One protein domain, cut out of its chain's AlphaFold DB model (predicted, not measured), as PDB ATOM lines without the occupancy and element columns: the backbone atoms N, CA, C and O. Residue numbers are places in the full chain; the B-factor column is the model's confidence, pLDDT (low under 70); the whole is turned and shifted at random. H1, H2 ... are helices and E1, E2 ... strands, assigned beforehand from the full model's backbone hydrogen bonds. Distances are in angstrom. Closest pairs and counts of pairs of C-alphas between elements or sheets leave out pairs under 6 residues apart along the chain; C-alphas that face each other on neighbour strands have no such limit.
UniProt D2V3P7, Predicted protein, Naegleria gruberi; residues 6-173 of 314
ATOM      1  N   SER A   6      90.540 106.434 128.447       57.47
ATOM      2  CA  SER A   6      90.615 106.793 127.037       57.47
ATOM      3  C   SER A   6      91.280 105.611 126.323       57.47
ATOM      4  O   SER A   6      92.215 105.034 126.878       57.47
ATOM      5  N   ASN A   7      90.885 105.276 125.089       62.06
ATOM      6  CA  ASN A   7      91.487 104.181 124.292       62.06
ATOM      7  C   ASN A   7      93.008 104.334 124.036       62.06
ATOM      8  O   ASN A   7      93.619 103.513 123.353       62.06
ATOM      9  N   ASN A   8      93.600 105.405 124.557       75.12
ATOM     10  CA  ASN A   8      94.909 105.941 124.246       75.12
ATOM     11  C   ASN A   8      95.773 106.064 125.528       75.12
ATOM     12  O   ASN A   8      96.999 106.018 125.454       75.12
ATOM     13  N   ILE A   9      95.142 106.211 126.705       82.19
ATOM     14  CA  ILE A   9      95.786 106.452 128.009       82.19
ATOM     15  C   ILE A   9      94.915 105.930 129.161       82.19
ATOM     16  O   ILE A   9      93.712 106.202 129.217       82.19
ATOM     17  N   SER A  10      95.550 105.274 130.134       82.88
ATOM     18  CA  SER A  10      94.969 104.976 131.447       82.88
ATOM     19  C   SER A  10      95.829 105.546 132.581       82.88
ATOM     20  O   SER A  10      97.034 105.769 132.437       82.88
ATOM     21  N   ILE A  11      95.198 105.794 133.729       80.12
ATOM     22  CA  ILE A  11      95.871 106.214 134.964       80.12
ATOM     23  C   ILE A  11      95.592 105.212 136.077       80.12
ATOM     24  O   ILE A  11      94.440 104.860 136.338       80.12
ATOM     25  N   SER A  12      96.652 104.776 136.748       80.44
ATOM     26  CA  SER A  12      96.586 103.932 137.935       80.44
ATOM     27  C   SER A  12      97.380 104.549 139.087       80.44
ATOM     28  O   SER A  12      98.211 105.443 138.922       80.44
ATOM     29  N   PHE A  13      97.063 104.108 140.298       77.12
ATOM     30  CA  PHE A  13      97.537 104.690 141.548       77.12
ATOM     31  C   PHE A  13      98.006 103.563 142.468       77.12
ATOM     32  O   PHE A  13      97.368 102.510 142.495       77.12
ATOM     33  N   LYS A  14      99.053 103.786 143.276       73.62
ATOM     34  CA  LYS A  14      99.510 102.796 144.280       73.62
ATOM     35  C   LYS A  14      98.403 102.365 145.262       73.62
ATOM     36  O   LYS A  14      98.429 101.252 145.774       73.62
ATOM     37  N   GLN A  15      97.436 103.244 145.517       76.88
ATOM     38  CA  GLN A  15      96.171 102.946 146.191       76.88
ATOM     39  C   GLN A  15      95.048 103.598 145.389       76.88
ATOM     40  O   GLN A  15      95.224 104.719 144.912       76.88
ATOM     41  N   ALA A  16      93.906 102.929 145.237       77.38
ATOM     42  CA  ALA A  16      92.775 103.489 144.505       77.38
ATOM     43  C   ALA A  16      92.248 104.786 145.155       77.38
ATOM     44  O   ALA A  16      92.406 105.023 146.354       77.38
ATOM     45  N   ILE A  17      91.583 105.620 144.355       81.81
ATOM     46  CA  ILE A  17      90.763 106.710 144.888       81.81
ATOM     47  C   ILE A  17      89.429 106.093 145.330       81.81
ATOM     48  O   ILE A  17      88.634 105.651 144.500       81.81
ATOM     49  N   GLU A  18      89.224 106.022 146.641       82.50
ATOM     50  CA  GLU A  18      88.101 105.356 147.304       82.50
ATOM     51  C   GLU A  18      86.995 106.375 147.644       82.50
ATOM     52  O   GLU A  18      87.269 107.466 148.145       82.50
ATOM     53  N   SER A  19      85.728 106.046 147.370       81.00
ATOM     54  CA  SER A  19      84.600 106.994 147.451       81.00
ATOM     55  C   SER A  19      84.147 107.350 148.875       81.00
ATOM     56  O   SER A  19      83.445 108.343 149.060       81.00
ATOM     57  N   ASN A  20      84.547 106.561 149.872       85.19
ATOM     58  CA  ASN A  20      84.301 106.775 151.301       85.19
ATOM     59  C   ASN A  20      85.334 107.700 151.976       85.19
ATOM     60  O   ASN A  20      85.126 108.081 153.126       85.19
ATOM     61  N   TYR A  21      86.419 108.086 151.290       89.69
ATOM     62  CA  TYR A  21      87.439 108.993 151.828       89.69
ATOM     63  C   TYR A  21      87.364 110.394 151.218       89.69
ATOM     64  O   TYR A  21      87.064 110.581 150.036       89.69
ATOM     65  N   LYS A  22      87.707 111.400 152.028       90.69
ATOM     66  CA  LYS A  22      87.895 112.783 151.570       90.69
ATOM     67  C   LYS A  22      89.377 113.071 151.354       90.69
ATOM     68  O   LYS A  22      90.214 112.737 152.190       90.69
ATOM     69  N   TYR A  23      89.711 113.716 150.244       90.75
ATOM     70  CA  TYR A  23      91.089 113.898 149.798       90.75
ATOM     71  C   TYR A  23      91.622 115.304 150.096       90.75
ATOM     72  O   TYR A  23      90.911 116.296 149.956       90.75
ATOM     73  N   ILE A  24      92.879 115.416 150.528       88.19
ATOM     74  CA  ILE A  24      93.472 116.714 150.873       88.19
ATOM     75  C   ILE A  24      93.935 117.460 149.622       88.19
ATOM     76  O   ILE A  24      94.969 117.130 149.040       88.19
ATOM     77  N   ILE A  25      93.218 118.533 149.285       85.56
ATOM     78  CA  ILE A  25      93.595 119.487 148.239       85.56
ATOM     79  C   ILE A  25      94.099 120.806 148.856       85.56
ATOM     80  O   ILE A  25      93.655 121.270 149.909       85.56
ATOM     81  N   GLY A  26      95.047 121.443 148.178       78.88
ATOM     82  CA  GLY A  26      95.598 122.747 148.507       78.88
ATOM     83  C   GLY A  26      96.793 122.718 149.460       78.88
ATOM     84  O   GLY A  26      97.493 121.721 149.629       78.88
ATOM     85  N   SER A  27      97.015 123.852 150.133       75.94
ATOM     86  CA  SER A  27      98.143 124.094 151.052       75.94
ATOM     87  C   SER A  27      98.297 123.090 152.208       75.94
ATOM     88  O   SER A  27      99.282 123.158 152.935       75.94
ATOM     89  N   MET A  28      97.313 122.216 152.433       79.56
ATOM     90  CA  MET A  28      97.314 121.216 153.503       79.56
ATOM     91  C   MET A  28      97.905 119.865 153.070       79.56
ATOM     92  O   MET A  28      98.231 119.066 153.944       79.56
ATOM     93  N   ALA A  29      98.067 119.602 151.764       82.81
ATOM     94  CA  ALA A  29      98.497 118.293 151.251       82.81
ATOM     95  C   ALA A  29      99.865 117.850 151.805       82.81
ATOM     96  O   ALA A  29     100.070 116.677 152.110       82.81
ATOM     97  N   GLY A  30     100.776 118.803 152.027       79.06
ATOM     98  CA  GLY A  30     102.103 118.568 152.606       79.06
ATOM     99  C   GLY A  30     102.146 118.333 154.125       79.06
ATOM    100  O   GLY A  30     103.228 118.419 154.698       79.06
ATOM    101  N   ARG A  31     101.018 118.091 154.813       81.19
ATOM    102  CA  ARG A  31     101.039 117.723 156.244       81.19
ATOM    103  C   ARG A  31     101.569 116.304 156.480       81.19
ATOM    104  O   ARG A  31     101.433 115.414 155.637       81.19
ATOM    105  N   SER A  32     102.113 116.084 157.675       83.75
ATOM    106  CA  SER A  32     102.351 114.748 158.226       83.75
ATOM    107  C   SER A  32     101.028 114.024 158.491       83.75
ATOM    108  O   SER A  32     100.028 114.638 158.872       83.75
ATOM    109  N   GLU A  33     101.015 112.709 158.288       84.25
ATOM    110  CA  GLU A  33      99.789 111.900 158.356       84.25
ATOM    111  C   GLU A  33      99.245 111.747 159.779       84.25
ATOM    112  O   GLU A  33      98.033 111.769 159.975       84.25
ATOM    113  N   SER A  34     100.115 111.774 160.792       82.75
ATOM    114  CA  SER A  34      99.723 111.829 162.207       82.75
ATOM    115  C   SER A  34      98.816 113.023 162.560       82.75
ATOM    116  O   SER A  34      98.029 112.939 163.508       82.75
ATOM    117  N   MET A  35      98.872 114.119 161.789       80.56
ATOM    118  CA  MET A  35      98.050 115.322 161.978       80.56
ATOM    119  C   MET A  35      96.736 115.339 161.177       80.56
ATOM    120  O   MET A  35      95.991 116.320 161.283       80.56
ATOM    121  N   ILE A  36      96.475 114.312 160.366       85.12
ATOM    122  CA  ILE A  36      95.252 114.144 159.568       85.12
ATOM    123  C   ILE A  36      94.225 113.351 160.403       85.12
ATOM    124  O   ILE A  36      94.611 112.526 161.236       85.12
ATOM    125  N   LYS A  37      92.922 113.624 160.249       87.50
ATOM    126  CA  LYS A  37      91.855 112.795 160.844       87.50
ATOM    127  C   LYS A  37      91.625 111.507 160.050       87.50
ATOM    128  O   LYS A  37      91.872 111.446 158.851       87.50
ATOM    129  N   GLU A  38      91.070 110.504 160.715       85.62
ATOM    130  CA  GLU A  38      90.489 109.344 160.040       85.62
ATOM    131  C   GLU A  38      89.384 109.768 159.047       85.62
ATOM    132  O   GLU A  38      88.794 110.843 159.176       85.62
ATOM    133  N   GLY A  39      89.162 108.973 157.997       85.12
ATOM    134  CA  GLY A  39      88.286 109.335 156.871       85.12
ATOM    135  C   GLY A  39      88.877 110.368 155.893       85.12
ATOM    136  O   GLY A  39      88.297 110.606 154.832       85.12
ATOM    137  N   VAL A  40      90.055 110.936 156.183       89.81
ATOM    138  CA  VAL A  40      90.762 111.883 155.306       89.81
ATOM    139  C   VAL A  40      92.099 111.298 154.830       89.81
ATOM    140  O   VAL A  40      92.889 110.804 155.630       89.81
ATOM    141  N   ARG A  41      92.384 111.370 153.522       90.12
ATOM    142  CA  ARG A  41      93.631 110.876 152.899       90.12
ATOM    143  C   ARG A  41      94.297 111.934 152.010       90.12
ATOM    144  O   ARG A  41      93.655 112.859 151.524       90.12
ATOM    145  N   LYS A  42      95.599 111.800 151.752       89.25
ATOM    146  CA  LYS A  42      96.283 112.531 150.665       89.25
ATOM    147  C   LYS A  42      95.884 111.941 149.306       89.25
ATOM    148  O   LYS A  42      95.425 110.801 149.252       89.25
ATOM    149  N   LEU A  43      96.095 112.676 148.210       87.44
ATOM    150  CA  LEU A  43      96.084 112.047 146.883       87.44
ATOM    151  C   LEU A  43      97.199 110.980 146.812       87.44
ATOM    152  O   LEU A  43      98.297 111.251 147.307       87.44
ATOM    153  N   PRO A  44      96.945 109.785 146.241       82.38
ATOM    154  CA  PRO A  44      97.944 108.719 146.189       82.38
ATOM    155  C   PRO A  44      99.179 109.096 145.358       82.38
ATOM    156  O   PRO A  44      99.064 109.750 144.323       82.38
ATOM    157  N   SER A  45     100.349 108.617 145.789       80.38
ATOM    158  CA  SER A  45     101.615 108.653 145.046       80.38
ATOM    159  C   SER A  45     102.383 107.330 145.274       80.38
ATOM    160  O   SER A  45     102.247 106.741 146.355       80.38
ATOM    161  N   PRO A  46     103.162 106.823 144.296       82.50
ATOM    162  CA  PRO A  46     103.266 107.317 142.923       82.50
ATOM    163  C   PRO A  46     101.976 107.103 142.125       82.50
ATOM    164  O   PRO A  46     101.142 106.246 142.443       82.50
ATOM    165  N   ILE A  47     101.840 107.903 141.073       86.38
ATOM    166  CA  ILE A  47     100.827 107.752 140.030       86.38
ATOM    167  C   ILE A  47     101.518 107.144 138.813       86.38
ATOM    168  O   ILE A  47     102.604 107.580 138.431       86.38
ATOM    169  N   ILE A  48     100.896 106.133 138.221       88.56
ATOM    170  CA  ILE A  48     101.414 105.420 137.060       88.56
ATOM    171  C   ILE A  48     100.527 105.796 135.874       88.56
ATOM    172  O   ILE A  48      99.322 105.541 135.867       88.56
ATOM    173  N   VAL A  49     101.123 106.455 134.883       89.31
ATOM    174  CA  VAL A  49     100.451 106.839 133.640       89.31
ATOM    175  C   VAL A  49     100.830 105.825 132.573       89.31
ATOM    176  O   VAL A  49     102.003 105.730 132.218       89.31
ATOM    177  N   ASN A  50      99.855 105.075 132.066       90.50
ATOM    178  CA  ASN A  50     100.081 104.094 131.009       90.50
ATOM    179  C   ASN A  50      99.578 104.674 129.687       90.50
ATOM    180  O   ASN A  50      98.394 104.991 129.554       90.50
ATOM    181  N   LEU A  51     100.471 104.815 128.714       89.81
ATOM    182  CA  LEU A  51     100.131 105.166 127.337       89.81
ATOM    183  C   LEU A  51      99.928 103.868 126.552       89.81
ATOM    184  O   LEU A  51     100.692 102.921 126.729       89.81
ATOM    185  N   ARG A  52      98.921 103.791 125.674       88.62
ATOM    186  CA  ARG A  52      98.811 102.625 124.783       88.62
ATOM    187  C   ARG A  52      99.970 102.632 123.785       88.62
ATOM    188  O   ARG A  52     100.324 103.690 123.271       88.62
ATOM    189  N   GLN A  53     100.507 101.445 123.484       89.50
ATOM    190  CA  GLN A  53     101.694 101.262 122.639       89.50
ATOM    191  C   GLN A  53     101.657 102.101 121.355       89.50
ATOM    192  O   GLN A  53     102.597 102.845 121.097       89.50
ATOM    193  N   TYR A  54     100.558 102.036 120.594       87.50
ATOM    194  CA  TYR A  54     100.457 102.725 119.304       87.50
ATOM    195  C   TYR A  54     100.752 104.237 119.410       87.50
ATOM    196  O   TYR A  54     101.281 104.812 118.470       87.50
ATOM    197  N   LEU A  55     100.438 104.870 120.549       86.00
ATOM    198  CA  LEU A  55     100.620 106.306 120.782       86.00
ATOM    199  C   LEU A  55     102.091 106.660 121.068       86.00
ATOM    200  O   LEU A  55     102.564 107.748 120.741       86.00
ATOM    201  N   VAL A  56     102.817 105.728 121.690       88.44
ATOM    202  CA  VAL A  56     104.272 105.796 121.884       88.44
ATOM    203  C   VAL A  56     104.985 105.550 120.555       88.44
ATOM    204  O   VAL A  56     105.872 106.321 120.196       88.44
ATOM    205  N   ASP A  57     104.544 104.554 119.786       87.12
ATOM    206  CA  ASP A  57     105.103 104.225 118.472       87.12
ATOM    207  C   ASP A  57     104.863 105.364 117.457       87.12
ATOM    208  O   ASP A  57     105.783 105.769 116.748       87.12
ATOM    209  N   GLU A  58     103.663 105.959 117.435       86.69
ATOM    210  CA  GLU A  58     103.318 107.164 116.660       86.69
ATOM    211  C   GLU A  58     104.236 108.344 117.024       86.69
ATOM    212  O   GLU A  58     104.872 108.929 116.143       86.69
ATOM    213  N   ALA A  59     104.410 108.629 118.320       86.44
ATOM    214  CA  ALA A  59     105.315 109.678 118.784       86.44
ATOM    215  C   ALA A  59     106.783 109.421 118.383       86.44
ATOM    216  O   ALA A  59     107.482 110.357 117.989       86.44
ATOM    217  N   ILE A  60     107.259 108.172 118.431       87.69
ATOM    218  CA  ILE A  60     108.613 107.800 117.984       87.69
ATOM    219  C   ILE A  60     108.764 108.005 116.470       87.69
ATOM    220  O   ILE A  60     109.741 108.621 116.036       87.69
ATOM    221  N   ASN A  61     107.789 107.559 115.673       87.50
ATOM    222  CA  ASN A  61     107.786 107.699 114.213       87.50
ATOM    223  C   ASN A  61     107.779 109.173 113.769       87.50
ATOM    224  O   ASN A  61     108.531 109.563 112.875       87.50
ATOM    225  N   GLU A  62     107.012 110.024 114.453       87.69
ATOM    226  CA  GLU A  62     107.012 111.483 114.265       87.69
ATOM    227  C   GLU A  62     108.216 112.197 114.918       87.69
ATOM    228  O   GLU A  62     108.291 113.428 114.914       87.69
ATOM    229  N   LYS A  63     109.178 111.451 115.481       86.88
ATOM    230  CA  LYS A  63     110.399 111.950 116.146       86.88
ATOM    231  C   LYS A  63     110.132 112.822 117.388       86.88
ATOM    232  O   LYS A  63     111.019 113.542 117.855       86.88
ATOM    233  N   LYS A  64     108.939 112.717 117.982       84.88
ATOM    234  CA  LYS A  64     108.501 113.383 119.221       84.88
ATOM    235  C   LYS A  64     109.115 112.693 120.451       84.88
ATOM    236  O   LYS A  64     108.427 112.060 121.243       84.88
ATOM    237  N   GLN A  65     110.428 112.855 120.639       83.81
ATOM    238  CA  GLN A  65     111.195 112.251 121.749       83.81
ATOM    239  C   GLN A  65     110.706 112.629 123.161       83.81
ATOM    240  O   GLN A  65     111.067 111.967 124.135       83.81
ATOM    241  N   ASN A  66     109.937 113.712 123.300       90.00
ATOM    242  CA  ASN A  66     109.478 114.235 124.583       90.00
ATOM    243  C   ASN A  66     107.967 114.464 124.550       90.00
ATOM    244  O   ASN A  66     107.461 115.110 123.632       90.00
ATOM    245  N   LEU A  67     107.278 114.005 125.593       90.25
ATOM    246  CA  LEU A  67     105.889 114.359 125.879       90.25
ATOM    247  C   LEU A  67     105.804 115.030 127.252       90.25
ATOM    248  O   LEU A  67     106.664 114.845 128.116       90.25
ATOM    249  N   TYR A  68     104.750 115.809 127.459       89.38
ATOM    250  CA  TYR A  68     104.492 116.537 128.693       89.38
ATOM    251  C   TYR A  68     103.178 116.058 129.301       89.38
ATOM    252  O   TYR A  68     102.113 116.231 128.710       89.38
ATOM    253  N   LEU A  69     103.253 115.501 130.508       89.62
ATOM    254  CA  LEU A  69     102.091 115.198 131.336       89.62
ATOM    255  C   LEU A  69     101.738 116.443 132.156       89.62
ATOM    256  O   LEU A  69     102.604 116.980 132.848       89.62
ATOM    257  N   GLN A  70     100.488 116.901 132.118       87.69
ATOM    258  CA  GLN A  70      99.966 117.890 133.070       87.69
ATOM    259  C   GLN A  70      98.874 117.261 133.927       87.69
ATOM    260  O   GLN A  70      97.917 116.695 133.400       87.69
ATOM    261  N   PHE A  71      98.994 117.395 135.247       88.25
ATOM    262  CA  PHE A  71      98.002 116.883 136.194       88.25
ATOM    263  C   PHE A  71      97.081 118.013 136.640       88.25
ATOM    264  O   PHE A  71      97.547 119.117 136.936       88.25
ATOM    265  N   TYR A  72      95.779 117.743 136.704       86.69
ATOM    266  CA  TYR A  72      94.769 118.753 136.999       86.69
ATOM    267  C   TYR A  72      93.593 118.228 137.825       86.69
ATOM    268  O   TYR A  72      93.303 117.038 137.844       86.69
ATOM    269  N   LEU A  73      92.876 119.141 138.474       87.69
ATOM    270  CA  LEU A  73      91.585 118.891 139.105       87.69
ATOM    271  C   LEU A  73      90.475 119.562 138.304       87.69
ATOM    272  O   LEU A  73      90.463 120.786 138.176       87.69
ATOM    273  N   ASN A  74      89.528 118.775 137.803       86.56
ATOM    274  CA  ASN A  74      88.307 119.271 137.180       86.56
ATOM    275  C   ASN A  74      87.187 119.400 138.232       86.56
ATOM    276  O   ASN A  74      86.837 118.422 138.898       86.56
ATOM    277  N   CYS A  75      86.614 120.601 138.338       84.69
ATOM    278  CA  CYS A  75      85.499 120.972 139.216       84.69
ATOM    279  C   CYS A  75      84.247 121.366 138.394       84.69
ATOM    280  O   CYS A  75      83.471 122.259 138.762       84.69
ATOM    281  N   GLY A  76      84.073 120.751 137.223       80.06
ATOM    282  CA  GLY A  76      83.034 121.031 136.230       80.06
ATOM    283  C   GLY A  76      83.352 122.259 135.374       80.06
ATOM    284  O   GLY A  76      83.692 122.133 134.204       80.06
ATOM    285  N   SER A  77      83.222 123.450 135.963       76.81
ATOM    286  CA  SER A  77      83.398 124.747 135.284       76.81
ATOM    287  C   SER A  77      84.777 125.379 135.502       76.81
ATOM    288  O   SER A  77      85.209 126.213 134.711       76.81
ATOM    289  N   GLU A  78      85.452 125.005 136.589       79.00
ATOM    290  CA  GLU A  78      86.804 125.446 136.943       79.00
ATOM    291  C   GLU A  78      87.749 124.248 136.855       79.00
ATOM    292  O   GLU A  78      87.371 123.138 137.238       79.00
ATOM    293  N   VAL A  79      88.972 124.468 136.365       81.62
ATOM    294  CA  VAL A  79      89.982 123.412 136.220       81.62
ATOM    295  C   VAL A  79      91.326 123.931 136.718       81.62
ATOM    296  O   VAL A  79      91.862 124.897 136.172       81.62
ATOM    297  N   PHE A  80      91.855 123.302 137.763       79.56
ATOM    298  CA  PHE A  80      93.037 123.738 138.508       79.56
ATOM    299  C   PHE A  80      94.229 122.853 138.148       79.56
ATOM    300  O   PHE A  80      94.085 121.634 138.102       79.56
ATOM    301  N   CYS A  81      95.404 123.427 137.905       78.69
ATOM    302  CA  CYS A  81      96.610 122.632 137.677       78.69
ATOM    303  C   CYS A  81      97.188 122.162 139.025       78.69
ATOM    304  O   CYS A  81      97.205 122.933 139.980       78.69
ATOM    305  N   LEU A  82      97.651 120.914 139.101       76.75
ATOM    306  CA  LEU A  82      98.406 120.374 140.243       76.75
ATOM    307  C   LEU A  82      99.882 120.141 139.910       76.75
ATOM    308  O   LEU A  82     100.726 120.191 140.799       76.75
ATOM    309  N   LEU A  83     100.194 119.872 138.640       75.62
ATOM    310  CA  LEU A  83     101.564 119.752 138.153       75.62
ATOM    311  C   LEU A  83     101.636 120.327 136.737       75.62
ATOM    312  O   LEU A  83     101.102 119.728 135.800       75.62
ATOM    313  N   LYS A  84     102.296 121.487 136.602       67.69
ATOM    314  CA  LYS A  84     102.422 122.251 135.344       67.69
ATOM    315  C   LYS A  84     103.027 121.417 134.215       67.69
ATOM    316  O   LYS A  84     102.586 121.525 133.076       67.69
ATOM    317  N   HIS A  85     104.008 120.577 134.540       74.25
ATOM    318  CA  HIS A  85     104.571 119.566 133.651       74.25
ATOM    319  C   HIS A  85     105.294 118.463 134.441       74.25
ATOM    320  O   HIS A  85     106.022 118.749 135.393       74.25
ATOM    321  N   LYS A  86     105.181 117.219 133.973       85.25
ATOM    322  CA  LYS A  86     106.239 116.205 134.038       85.25
ATOM    323  C   LYS A  86     106.648 115.923 132.595       85.25
ATOM    324  O   LYS A  86     105.819 115.468 131.808       85.25
ATOM    325  N   GLN A  87     107.889 116.231 132.231       89.81
ATOM    326  CA  GLN A  87     108.431 115.818 130.937       89.81
ATOM    327  C   GLN A  87     108.797 114.335 131.015       89.81
ATOM    328  O   GLN A  87     109.533 113.928 131.913       89.81
ATOM    329  N   ILE A  88     108.293 113.544 130.073       90.38
ATOM    330  CA  ILE A  88     108.662 112.142 129.884       90.38
ATOM    331  C   ILE A  88     109.423 112.002 128.563       90.38
ATOM    332  O   ILE A  88     109.068 112.626 127.562       90.38
ATOM    333  N   LYS A  89     110.494 111.202 128.574       90.69
ATOM    334  CA  LYS A  89     111.232 110.828 127.362       90.69
ATOM    335  C   LYS A  89     110.621 109.549 126.814       90.69
ATOM    336  O   LYS A  89     110.644 108.536 127.505       90.69
ATOM    337  N   VAL A  90     110.096 109.612 125.597       90.00
ATOM    338  CA  VAL A  90     109.474 108.466 124.931       90.00
ATOM    339  C   VAL A  90     110.570 107.485 124.510       90.00
ATOM    340  O   VAL A  90     111.560 107.898 123.901       90.00
ATOM    341  N   LYS A  91     110.407 106.197 124.830       88.69
ATOM    342  CA  LYS A  91     111.307 105.119 124.391       88.69
ATOM    343  C   LYS A  91     110.493 103.938 123.864       88.69
ATOM    344  O   LYS A  91     109.400 103.676 124.359       88.69
ATOM    345  N   SER A  92     111.044 103.213 122.891       87.00
ATOM    346  CA  SER A  92     110.447 101.953 122.431       87.00
ATOM    347  C   SER A  92     110.397 100.948 123.586       87.00
ATOM    348  O   SER A  92     111.355 100.846 124.352       87.00
ATOM    349  N   GLY A  93     109.266 100.253 123.745       87.00
ATOM    350  CA  GLY A  93     109.017  99.339 124.865       87.00
ATOM    351  C   GLY A  93     108.646 100.002 126.201       87.00
ATOM    352  O   GLY A  93     108.310  99.289 127.144       87.00
ATOM    353  N   GLU A  94     108.669 101.337 126.315       90.75
ATOM    354  CA  GLU A  94     108.381 102.051 127.566       90.75
ATOM    355  C   GLU A  94     106.994 102.708 127.522       90.75
ATOM    356  O   GLU A  94     106.801 103.790 126.966       90.75
ATOM    357  N   TYR A  95     106.010 102.035 128.122       90.19
ATOM    358  CA  TYR A  95     104.597 102.436 128.063       90.19
ATOM    359  C   TYR A  95     104.035 102.948 129.401       90.19
ATOM    360  O   TYR A  95     103.011 103.632 129.410       90.19
ATOM    361  N   SER A  96     104.714 102.671 130.521       91.00
ATOM    362  CA  SER A  96     104.279 103.011 131.885       91.00
ATOM    363  C   SER A  96     105.229 104.016 132.537       91.00
ATOM    364  O   SER A  96     106.404 103.732 132.750       91.00
ATOM    365  N   TYR A  97     104.707 105.189 132.893       89.62
ATOM    366  CA  TYR A  97     105.483 106.329 133.377       89.62
ATOM    367  C   TYR A  97     105.126 106.662 134.828       89.62
ATOM    368  O   TYR A  97     103.977 106.981 135.141       89.62
ATOM    369  N   HIS A  98     106.119 106.599 135.716       90.00
ATOM    370  CA  HIS A  98     105.947 106.837 137.148       90.00
ATOM    371  C   HIS A  98     106.101 108.326 137.497       90.00
ATOM    372  O   HIS A  98     107.072 108.984 137.118       90.00
ATOM    373  N   VAL A  99     105.135 108.851 138.249       86.81
ATOM    374  CA  VAL A  99     105.088 110.233 138.738       86.81
ATOM    375  C   VAL A  99     104.995 110.190 140.261       86.81
ATOM    376  O   VAL A  99     103.954 109.863 140.827       86.81
ATOM    377  N   GLU A 100     106.118 110.468 140.918       82.88
ATOM    378  CA  GLU A 100     106.268 110.422 142.381       82.88
ATOM    379  C   GLU A 100     105.847 111.739 143.054       82.88
ATOM    380  O   GLU A 100     105.584 111.779 144.259       82.88
ATOM    381  N   GLU A 101     105.757 112.818 142.272       81.94
ATOM    382  CA  GLU A 101     105.370 114.156 142.704       81.94
ATOM    383  C   GLU A 101     104.116 114.147 143.595       81.94
ATOM    384  O   GLU A 101     103.051 113.661 143.208       81.94
ATOM    385  N   GLN A 102     104.224 114.736 144.793       77.44
ATOM    386  CA  GLN A 102     103.115 114.781 145.745       77.44
ATOM    387  C   GLN A 102     101.995 115.717 145.256       77.44
ATOM    388  O   GLN A 102     101.980 116.918 145.548       77.44
ATOM    389  N   LEU A 103     101.028 115.150 144.536       78.50
ATOM    390  CA  LEU A 103      99.871 115.883 144.042       78.50
ATOM    391  C   LEU A 103      98.961 116.397 145.164       78.50
ATOM    392  O   LEU A 103      98.982 115.950 146.311       78.50
ATOM    393  N   GLY A 104      98.126 117.368 144.798       75.56
ATOM    394  CA  GLY A 104      97.162 118.014 145.686       75.56
ATOM    395  C   GLY A 104      97.712 119.284 146.323       75.56
ATOM    396  O   GLY A 104      96.926 120.149 146.696       75.56
ATOM    397  N   LYS A 105      99.037 119.463 146.379       76.56
ATOM    398  CA  LYS A 105      99.645 120.759 146.698       76.56
ATOM    399  C   LYS A 105      99.311 121.764 145.584       76.56
ATOM    400  O   LYS A 105      99.419 121.450 144.408       76.56
ATOM    401  N   ILE A 106      98.901 122.959 145.994       70.44
ATOM    402  CA  ILE A 106      98.582 124.120 145.148       70.44
ATOM    403  C   ILE A 106      99.633 125.193 145.461       70.44
ATOM    404  O   ILE A 106     100.104 125.257 146.607       70.44
ATOM    405  N   GLU A 107     100.049 125.990 144.476       66.62
ATOM    406  CA  GLU A 107     101.113 126.978 144.679       66.62
ATOM    407  C   GLU A 107     100.661 128.143 145.577       66.62
ATOM    408  O   GLU A 107      99.478 128.342 145.876       66.62
ATOM    409  N   ARG A 108     101.626 128.929 146.073       61.81
ATOM    410  CA  ARG A 108     101.298 130.150 146.820       61.81
ATOM    411  C   ARG A 108     100.597 131.128 145.870       61.81
ATOM    412  O   ARG A 108     101.042 131.312 144.746       61.81
ATOM    413  N   ASN A 109      99.538 131.769 146.362       63.44
ATOM    414  CA  ASN A 109      98.686 132.742 145.658       63.44
ATOM    415  C   ASN A 109      97.684 132.157 144.638       63.44
ATOM    416  O   ASN A 109      96.848 132.902 144.132       63.44
ATOM    417  N   GLU A 110      97.674 130.845 144.384       66.88
ATOM    418  CA  GLU A 110      96.619 130.218 143.578       66.88
ATOM    419  C   GLU A 110      95.286 130.132 144.349       66.88
ATOM    420  O   GLU A 110      95.236 129.786 145.537       66.88
ATOM    421  N   LYS A 111      94.173 130.424 143.661       66.00
ATOM    422  CA  LYS A 111      92.816 130.314 144.219       66.00
ATOM    423  C   LYS A 111      92.533 128.856 144.593       66.00
ATOM    424  O   LYS A 111      92.507 127.984 143.726       66.00
ATOM    425  N   LYS A 112      92.242 128.595 145.870       67.62
ATOM    426  CA  LYS A 112      91.774 127.271 146.306       67.62
ATOM    427  C   LYS A 112      90.434 126.925 145.641       67.62
ATOM    428  O   LYS A 112      89.553 127.788 145.605       67.62
ATOM    429  N   PRO A 113      90.240 125.678 145.179       69.00
ATOM    430  CA  PRO A 113      88.937 125.213 144.726       69.00
ATOM    431  C   PRO A 113      87.884 125.339 145.832       69.00
ATOM    432  O   PRO A 113      88.165 125.041 146.993       69.00
ATOM    433  N   THR A 114      86.673 125.766 145.472       70.06
ATOM    434  CA  THR A 114      85.573 126.019 146.423       70.06
ATOM    435  C   THR A 114      84.471 124.959 146.400       70.06
ATOM    436  O   THR A 114      83.603 124.962 147.269       70.06
ATOM    437  N   LYS A 115      84.473 124.058 145.411       77.56
ATOM    438  CA  LYS A 115      83.485 122.973 145.285       77.56
ATOM    439  C   LYS A 115      83.914 121.738 146.093       77.56
ATOM    440  O   LYS A 115      85.109 121.569 146.315       77.56
ATOM    441  N   PRO A 116      82.979 120.859 146.502       76.25
ATOM    442  CA  PRO A 116      83.313 119.660 147.272       76.25
ATOM    443  C   PRO A 116      83.791 118.482 146.412       76.25
ATOM    444  O   PRO A 116      84.551 117.662 146.915       76.25
ATOM    445  N   ASN A 117      83.373 118.394 145.141       87.25
ATOM    446  CA  ASN A 117      83.595 117.233 144.270       87.25
ATOM    447  C   ASN A 117      84.592 117.534 143.141       87.25
ATOM    448  O   ASN A 117      84.496 118.572 142.481       87.25
ATOM    449  N   PHE A 118      85.497 116.587 142.896       88.06
ATOM    450  CA  PHE A 118      86.687 116.729 142.057       88.06
ATOM    451  C   PHE A 118      86.899 115.502 141.182       88.06
ATOM    452  O   PHE A 118      86.644 114.388 141.626       88.06
ATOM    453  N   ARG A 119      87.465 115.683 139.986       88.50
ATOM    454  CA  ARG A 119      88.123 114.603 139.234       88.50
ATOM    455  C   ARG A 119      89.588 114.946 139.029       88.50
ATOM    456  O   ARG A 119      89.886 116.054 138.587       88.50
ATOM    457  N   LEU A 120      90.484 114.009 139.318       88.00
ATOM    458  CA  LEU A 120      91.904 114.126 139.004       88.00
ATOM    459  C   LEU A 120      92.098 113.663 137.563       88.00
ATOM    460  O   LEU A 120      91.750 112.537 137.221       88.00
ATOM    461  N   GLY A 121      92.609 114.542 136.713       88.06
ATOM    462  CA  GLY A 121      92.873 114.244 135.315       88.06
ATOM    463  C   GLY A 121      94.331 114.434 134.929       88.06
ATOM    464  O   GLY A 121      95.094 115.123 135.612       88.06
ATOM    465  N   VAL A 122      94.692 113.804 133.815       88.31
ATOM    466  CA  VAL A 122      96.020 113.871 133.197       88.31
ATOM    467  C   VAL A 122      95.848 114.221 131.731       88.31
ATOM    468  O   VAL A 122      95.073 113.578 131.028       88.31
ATOM    469  N   LEU A 123      96.566 115.248 131.286       87.12
ATOM    470  CA  LEU A 123      96.632 115.716 129.905       87.12
ATOM    471  C   LEU A 123      98.016 115.383 129.337       87.12
ATOM    472  O   LEU A 123      99.019 115.682 129.986       87.12
ATOM    473  N   VAL A 124      98.070 114.789 128.143       87.44
ATOM    474  CA  VAL A 124      99.316 114.477 127.427       87.44
ATOM    475  C   VAL A 124      99.452 115.410 126.231       87.44
ATOM    476  O   VAL A 124      98.588 115.431 125.349       87.44
ATOM    477  N   SER A 125     100.549 116.163 126.181       86.31
ATOM    478  CA  SER A 125     100.838 117.094 125.089       86.31
ATOM    479  C   SER A 125     102.259 116.960 124.539       86.31
ATOM    480  O   SER A 125     103.188 116.564 125.238       86.31
ATOM    481  N   THR A 126     102.438 117.325 123.271       85.69
ATOM    482  CA  THR A 126     103.733 117.348 122.563       85.69
ATOM    483  C   THR A 126     104.527 118.633 122.823       85.69
ATOM    484  O   THR A 126     105.740 118.670 122.634       85.69
ATOM    485  N   LYS A 127     103.850 119.689 123.289       81.19
ATOM    486  CA  LYS A 127     104.416 120.998 123.656       81.19
ATOM    487  C   LYS A 127     104.032 121.328 125.103       81.19
ATOM    488  O   LYS A 127     103.002 120.858 125.592       81.19
ATOM    489  N   TYR A 128     104.805 122.172 125.784       77.56
ATOM    490  CA  TYR A 128     104.452 122.660 127.122       77.56
ATOM    491  C   TYR A 128     103.310 123.689 127.055       77.56
ATOM    492  O   TYR A 128     103.443 124.742 126.434       77.56
ATOM    493  N   LEU A 129     102.179 123.396 127.705       71.12
ATOM    494  CA  LEU A 129     100.960 124.208 127.595       71.12
ATOM    495  C   LEU A 129     100.827 125.328 128.648       71.12
ATOM    496  O   LEU A 129     100.119 126.317 128.411       71.12
ATOM    497  N   VAL A 130     101.468 125.199 129.818       65.31
ATOM    498  CA  VAL A 130     101.028 125.869 131.063       65.31
ATOM    499  C   VAL A 130     102.150 126.640 131.776       65.31
ATOM    500  O   VAL A 130     102.511 126.333 132.905       65.31
ATOM    501  N   LEU A 131     102.666 127.698 131.139       56.59
ATOM    502  CA  LEU A 131     103.591 128.653 131.782       56.59
ATOM    503  C   LEU A 131     103.006 129.332 133.041       56.59
ATOM    504  O   LEU A 131     103.738 129.624 133.978       56.59
ATOM    505  N   ASP A 132     101.692 129.571 133.054       63.44
ATOM    506  CA  ASP A 132     100.944 130.232 134.129       63.44
ATOM    507  C   ASP A 132      99.639 129.467 134.402       63.44
ATOM    508  O   ASP A 132      98.951 129.024 133.473       63.44
ATOM    509  N   THR A 133      99.306 129.324 135.683       60.44
ATOM    510  CA  THR A 133      98.144 128.594 136.193       60.44
ATOM    511  C   THR A 133      96.884 129.445 136.308       60.44
ATOM    512  O   THR A 133      95.792 128.887 136.180       60.44
ATOM    513  N   LEU A 134      96.987 130.775 136.426       63.22
ATOM    514  CA  LEU A 134      95.823 131.676 136.419       63.22
ATOM    515  C   LEU A 134      95.034 131.563 135.106       63.22
ATOM    516  O   LEU A 134      93.804 131.634 135.097       63.22
ATOM    517  N   ASN A 135      95.729 131.318 133.993       70.25
ATOM    518  CA  ASN A 135      95.121 131.099 132.682       70.25
ATOM    519  C   ASN A 135      94.833 129.621 132.342       70.25
ATOM    520  O   ASN A 135      94.342 129.341 131.243       70.25
ATOM    521  N   PHE A 136      95.091 128.664 133.246       74.94
ATOM    522  CA  PHE A 136      94.994 127.234 132.924       74.94
ATOM    523  C   PHE A 136      93.572 126.787 132.563       74.94
ATOM    524  O   PHE A 136      93.396 126.201 131.498       74.94
ATOM    525  N   THR A 137      92.541 127.132 133.352       77.38
ATOM    526  CA  THR A 137      91.140 126.786 133.017       77.38
ATOM    527  C   THR A 137      90.743 127.306 131.628       77.38
ATOM    528  O   THR A 137      90.113 126.592 130.850       77.38
ATOM    529  N   ARG A 138      91.141 128.541 131.278       78.19
ATOM    530  CA  ARG A 138      90.825 129.158 129.978       78.19
ATOM    531  C   ARG A 138      91.515 128.425 128.826       78.19
ATOM    532  O   ARG A 138      90.872 128.144 127.817       78.19
ATOM    533  N   LYS A 139      92.802 128.091 128.980       75.69
ATOM    534  CA  LYS A 139      93.554 127.285 128.003       75.69
ATOM    535  C   LYS A 139      92.946 125.893 127.850       75.69
ATOM    536  O   LYS A 139      92.632 125.501 126.734       75.69
ATOM    537  N   PHE A 140      92.724 125.183 128.954       77.12
ATOM    538  CA  PHE A 140      92.137 123.843 128.971       77.12
ATOM    539  C   PHE A 140      90.767 123.808 128.276       77.12
ATOM    540  O   PHE A 140      90.541 122.961 127.417       77.12
ATOM    541  N   ASN A 141      89.890 124.778 128.553       77.19
ATOM    542  CA  ASN A 141      88.578 124.871 127.908       77.19
ATOM    543  C   ASN A 141      88.660 125.250 126.417       77.19
ATOM    544  O   ASN A 141      87.852 124.757 125.635       77.19
ATOM    545  N   LYS A 142      89.641 126.070 125.994       76.00
ATOM    546  CA  LYS A 142      89.927 126.290 124.561       76.00
ATOM    547  C   LYS A 142      90.340 124.976 123.894       76.00
ATOM    548  O   LYS A 142      89.817 124.642 122.835       76.00
ATOM    549  N   TYR A 143      91.267 124.246 124.510       71.31
ATOM    550  CA  TYR A 143      91.808 123.008 123.961       71.31
ATOM    551  C   TYR A 143      90.766 121.894 123.863       71.31
ATOM    552  O   TYR A 143      90.620 121.343 122.785       71.31
ATOM    553  N   ARG A 144      89.976 121.657 124.920       70.75
ATOM    554  CA  ARG A 144      88.868 120.676 124.988       70.75
ATOM    555  C   ARG A 144      87.701 120.969 124.024       70.75
ATOM    556  O   ARG A 144      86.681 120.277 124.029       70.75
ATOM    557  N   SER A 145      87.788 122.044 123.237       66.94
ATOM    558  CA  SER A 145      86.856 122.279 122.142       66.94
ATOM    559  C   SER A 145      87.350 121.521 120.905       66.94
ATOM    560  O   SER A 145      88.378 121.863 120.325       66.94
ATOM    561  N   ARG A 146      86.572 120.518 120.468       57.22
ATOM    562  CA  ARG A 146      86.884 119.554 119.383       57.22
ATOM    563  C   ARG A 146      87.377 120.135 118.043       57.22
ATOM    564  O   ARG A 146      87.775 119.367 117.171       57.22
ATOM    565  N   LYS A 147      87.309 121.455 117.839       54.31
ATOM    566  CA  LYS A 147      87.935 122.141 116.697       54.31
ATOM    567  C   LYS A 147      89.454 122.273 116.878       54.31
ATOM    568  O   LYS A 147      90.200 121.937 115.972       54.31
ATOM    569  N   VAL A 148      89.910 122.683 118.065       55.19
ATOM    570  CA  VAL A 148      91.324 123.003 118.340       55.19
ATOM    571  C   VAL A 148      92.195 121.745 118.423       55.19
ATOM    572  O   VAL A 148      93.333 121.761 117.961       55.19
ATOM    573  N   GLU A 149      91.659 120.643 118.957       54.28
ATOM    574  CA  GLU A 149      92.334 119.333 119.011       54.28
ATOM    575  C   GLU A 149      92.849 118.867 117.637       54.28
ATOM    576  O   GLU A 149      93.954 118.340 117.541       54.28
ATOM    577  N   LYS A 150      92.066 119.086 116.570       54.41
ATOM    578  CA  LYS A 150      92.352 118.559 115.225       54.41
ATOM    579  C   LYS A 150      93.313 119.404 114.385       54.41
ATOM    580  O   LYS A 150      93.828 118.891 113.399       54.41
ATOM    581  N   GLU A 151      93.525 120.672 114.732       56.06
ATOM    582  CA  GLU A 151      94.220 121.638 113.861       56.06
ATOM    583  C   GLU A 151      95.698 121.867 114.238       56.06
ATOM    584  O   GLU A 151      96.485 122.266 113.386       56.06
ATOM    585  N   ASP A 152      96.099 121.607 115.491       65.56
ATOM    586  CA  ASP A 152      97.450 121.918 116.013       65.56
ATOM    587  C   ASP A 152      98.227 120.680 116.520       65.56
ATOM    588  O   ASP A 152      99.434 120.756 116.757       65.56
ATOM    589  N   GLY A 153      97.562 119.532 116.724       70.12
ATOM    590  CA  GLY A 153      98.201 118.270 117.147       70.12
ATOM    591  C   GLY A 153      98.973 118.337 118.479       70.12
ATOM    592  O   GLY A 153      99.760 117.444 118.806       70.12
ATOM    593  N   THR A 154      98.798 119.416 119.251       79.62
ATOM    594  CA  THR A 154      99.560 119.657 120.483       79.62
ATOM    595  C   THR A 154      99.121 118.748 121.621       79.62
ATOM    596  O   THR A 154      99.941 118.404 122.466       79.62
ATOM    597  N   ILE A 155      97.848 118.360 121.661       81.81
ATOM    598  CA  ILE A 155      97.288 117.448 122.660       81.81
ATOM    599  C   ILE A 155      97.025 116.112 121.987       81.81
ATOM    600  O   ILE A 155      96.380 116.064 120.945       81.81
ATOM    601  N   LEU A 156      97.520 115.047 122.609       81.44
ATOM    602  CA  LEU A 156      97.388 113.683 122.104       81.44
ATOM    603  C   LEU A 156      96.193 112.971 122.739       81.44
ATOM    604  O   LEU A 156      95.425 112.283 122.071       81.44
ATOM    605  N   CYS A 157      96.037 113.130 124.053       83.00
ATOM    606  CA  CYS A 157      94.942 112.551 124.818       83.00
ATOM    607  C   CYS A 157      94.842 113.187 126.211       83.00
ATOM    608  O   CYS A 157      95.770 113.841 126.693       83.00
ATOM    609  N   TRP A 158      93.717 112.950 126.880       86.00
ATOM    610  CA  TRP A 158      93.589 113.120 128.322       86.00
ATOM    611  C   TRP A 158      92.719 112.013 128.916       86.00
ATOM    612  O   TRP A 158      92.020 111.292 128.201       86.00
ATOM    613  N   VAL A 159      92.735 111.923 130.241       86.94
ATOM    614  CA  VAL A 159      91.884 111.041 131.045       86.94
ATOM    615  C   VAL A 159      91.465 111.764 132.324       86.94
ATOM    616  O   VAL A 159      92.203 112.600 132.839       86.94
ATOM    617  N   GLU A 160      90.273 111.457 132.837       87.31
ATOM    618  CA  GLU A 160      89.790 111.896 134.149       87.31
ATOM    619  C   GLU A 160      89.441 110.677 135.004       87.31
ATOM    620  O   GLU A 160      88.815 109.736 134.519       87.31
ATOM    621  N   SER A 161      89.802 110.716 136.286       85.06
ATOM    622  CA  SER A 161      89.376 109.734 137.279       85.06
ATOM    623  C   SER A 161      87.888 109.864 137.619       85.06
ATOM    624  O   SER A 161      87.234 110.873 137.331       85.06
ATOM    625  N   ASN A 162      87.383 108.882 138.369       84.38
ATOM    626  CA  ASN A 162      86.131 109.005 139.113       84.38
ATOM    627  C   ASN A 162      86.094 110.274 139.986       84.38
ATOM    628  O   ASN A 162      87.136 110.800 140.395       84.38
ATOM    629  N   SER A 163      84.881 110.751 140.281       88.25
ATOM    630  CA  SER A 163      84.679 111.904 141.161       88.25
ATOM    631  C   SER A 163      84.863 111.543 142.635       88.25
ATOM    632  O   SER A 163      84.195 110.635 143.123       88.25
ATOM    633  N   PHE A 164      85.695 112.301 143.346       89.44
ATOM    634  CA  PHE A 164      85.956 112.167 144.783       89.44
ATOM    635  C   PHE A 164      85.722 113.491 145.523       89.44
ATOM    636  O   PHE A 164      85.647 114.556 144.905       89.44
ATOM    637  N   GLN A 165      85.607 113.434 146.852       90.12
ATOM    638  CA  GLN A 165      85.407 114.620 147.693       90.12
ATOM    639  C   GLN A 165      86.743 115.218 148.154       90.12
ATOM    640  O   GLN A 165      87.653 114.468 148.501       90.12
ATOM    641  N   SER A 166      86.861 116.548 148.237       88.62
ATOM    642  CA  SER A 166      87.947 117.185 149.003       88.62
ATOM    643  C   SER A 166      87.562 117.327 150.470       88.62
ATOM    644  O   SER A 166      86.429 117.677 150.793       88.62
ATOM    645  N   ALA A 167      88.533 117.138 151.358       87.88
ATOM    646  CA  ALA A 167      88.395 117.483 152.766       87.88
ATOM    647  C   ALA A 167      88.530 119.003 152.978       87.88
ATOM    648  O   ALA A 167      89.365 119.665 152.353       87.88
ATOM    649  N   THR A 168      87.725 119.552 153.882       85.88
ATOM    650  CA  THR A 168      87.828 120.932 154.380       85.88
ATOM    651  C   THR A 168      88.937 121.069 155.430       85.88
ATOM    652  O   THR A 168      89.462 120.084 155.950       85.88
ATOM    653  N   ARG A 169      89.308 122.308 155.791       81.56
ATOM    654  CA  ARG A 169      90.352 122.576 156.801       81.56
ATOM    655  C   ARG A 169      90.068 121.890 158.141       81.56
ATOM    656  O   ARG A 169      91.008 121.401 158.769       81.56
ATOM    657  N   ASP A 170      88.805 121.860 158.543       83.25
ATOM    658  CA  ASP A 170      88.374 121.432 159.874       83.25
ATOM    659  C   ASP A 170      88.105 119.921 159.928       83.25
ATOM    660  O   ASP A 170      88.226 119.300 160.983       83.25
ATOM    661  N   GLU A 171      87.867 119.291 158.776       85.69
ATOM    662  CA  GLU A 171      87.962 117.836 158.602       85.69
ATOM    663  C   GLU A 171      89.424 117.368 158.599       85.69
ATOM    664  O   GLU A 171      89.747 116.372 159.234       85.69
ATOM    665  N   ILE A 172      90.341 118.103 157.958       84.69
ATOM    666  CA  ILE A 172      91.772 117.750 157.937       84.69
ATOM    667  C   ILE A 172      92.399 117.868 159.328       84.69
ATOM    668  O   ILE A 172      93.123 116.975 159.768       84.69
ATOM    669  N   CYS A 173      92.189 118.997 160.005       78.69
ATOM    670  CA  CYS A 173      92.831 119.256 161.284       78.69
ATOM    671  C   CYS A 173      92.117 118.496 162.403       78.69
ATOM    672  O   CYS A 173      90.992 118.843 162.770       78.69
TER     673      CYS A 173
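This is residues 6 to 173 of the 314 residues of the protein "Predicted protein" of Naegleria gruberi (UniProt D2V3P7). Two sheets lie face to face as a sandwich with crossed strands: a strongly twisted sheet of E3, E4, E6, E7 and E8 covers a smaller sheet of E1, E2 and E5. H2 packs on the larger sheet, on the face away from the smaller one; H1 and H4 lie at opposite ends of the long axis, the unnamed residues 14 to 46 reaching to the H4 end. The printed part has 168 residues with four named helices and eight named strands, in the order E1 E2 H1 E3 E4 E5 E6 H2 H3 E7 E8 H4; the larger sheet is branched with antiparallel pairs, the smaller runs E1, E2, E5, all antiparallel. The class is mixed, helices and strands, with under half of the residues in named elements; the whole is compact, with a radius of gyration of the C-alphas of 16.3 A, and spans 51 by 32 by 25 A.

In the larger sheet E3 is residues 66 to 74, 25.1 A long; E4 is residues 79 to 89, 26.2 A, and bends by 60 degrees at residue 82; E6 is residues 117 to 125, 25.8 A; E7 is residues 155 to 160 and E8 residues 164 to 166. In the smaller sheet E1 is residues 9 to 13, E2 residues 47 to 51 and E5 residues 96 to 99. H1 is residues 53 to 61, 12.2 A; H2 is residues 136 to 143, H3 residues 148 to 152 and H4 residues 169 to 172. C-alpha 9 is at (95.786, 106.452, 128.009) and C-alpha 172 at (91.772, 117.750, 157.937).

E6 has E3 on one side, with N 121 and O 72 2.8 A apart, and on the other side E7, with N 122 and O 159 2.9 A apart, and E8, with N 118 and O 164 2.9 A apart. E3 and E4 form a hairpin, N 69 and O 86 being 2.9 A apart. The two sheets' facing parts are 9.6 A centre to centre. E1 and E2 form a hairpin, with N 10 and O 50 2.9 A apart; N 49 and O 97 of E2 and E5 are 2.9 A apart. H2 is on the larger sheet at a height over the sheet of 8.3 A; its closest C-alphas to E4 are those of Thr 137 and Val 79, 4.8 A. H1 only grazes that sheet with residues 55 to 60, and H3, only just on it with 5 pairs of C-alphas within 10 A, only grazes it with residues 148 to 150. H4 is on neither sheet. Every O i to N i+4 pair is within hydrogen-bond range in H1 and H2, but 0 of 1 in H3, where 1 of 2 O i to N i+3 pairs is; H4 is too short for an i+4 pair.

The C-alphas farthest apart, Asn 61 and Asp 170, are 51.5 A apart. The printed part has no cut; the links E1 to E2 and E5 to E6 are long. The mean pLDDT of the printed part is 80.6, with residues 6 to 7, 84, 107 to 113, 130 to 134 and 145 to 152 under 70.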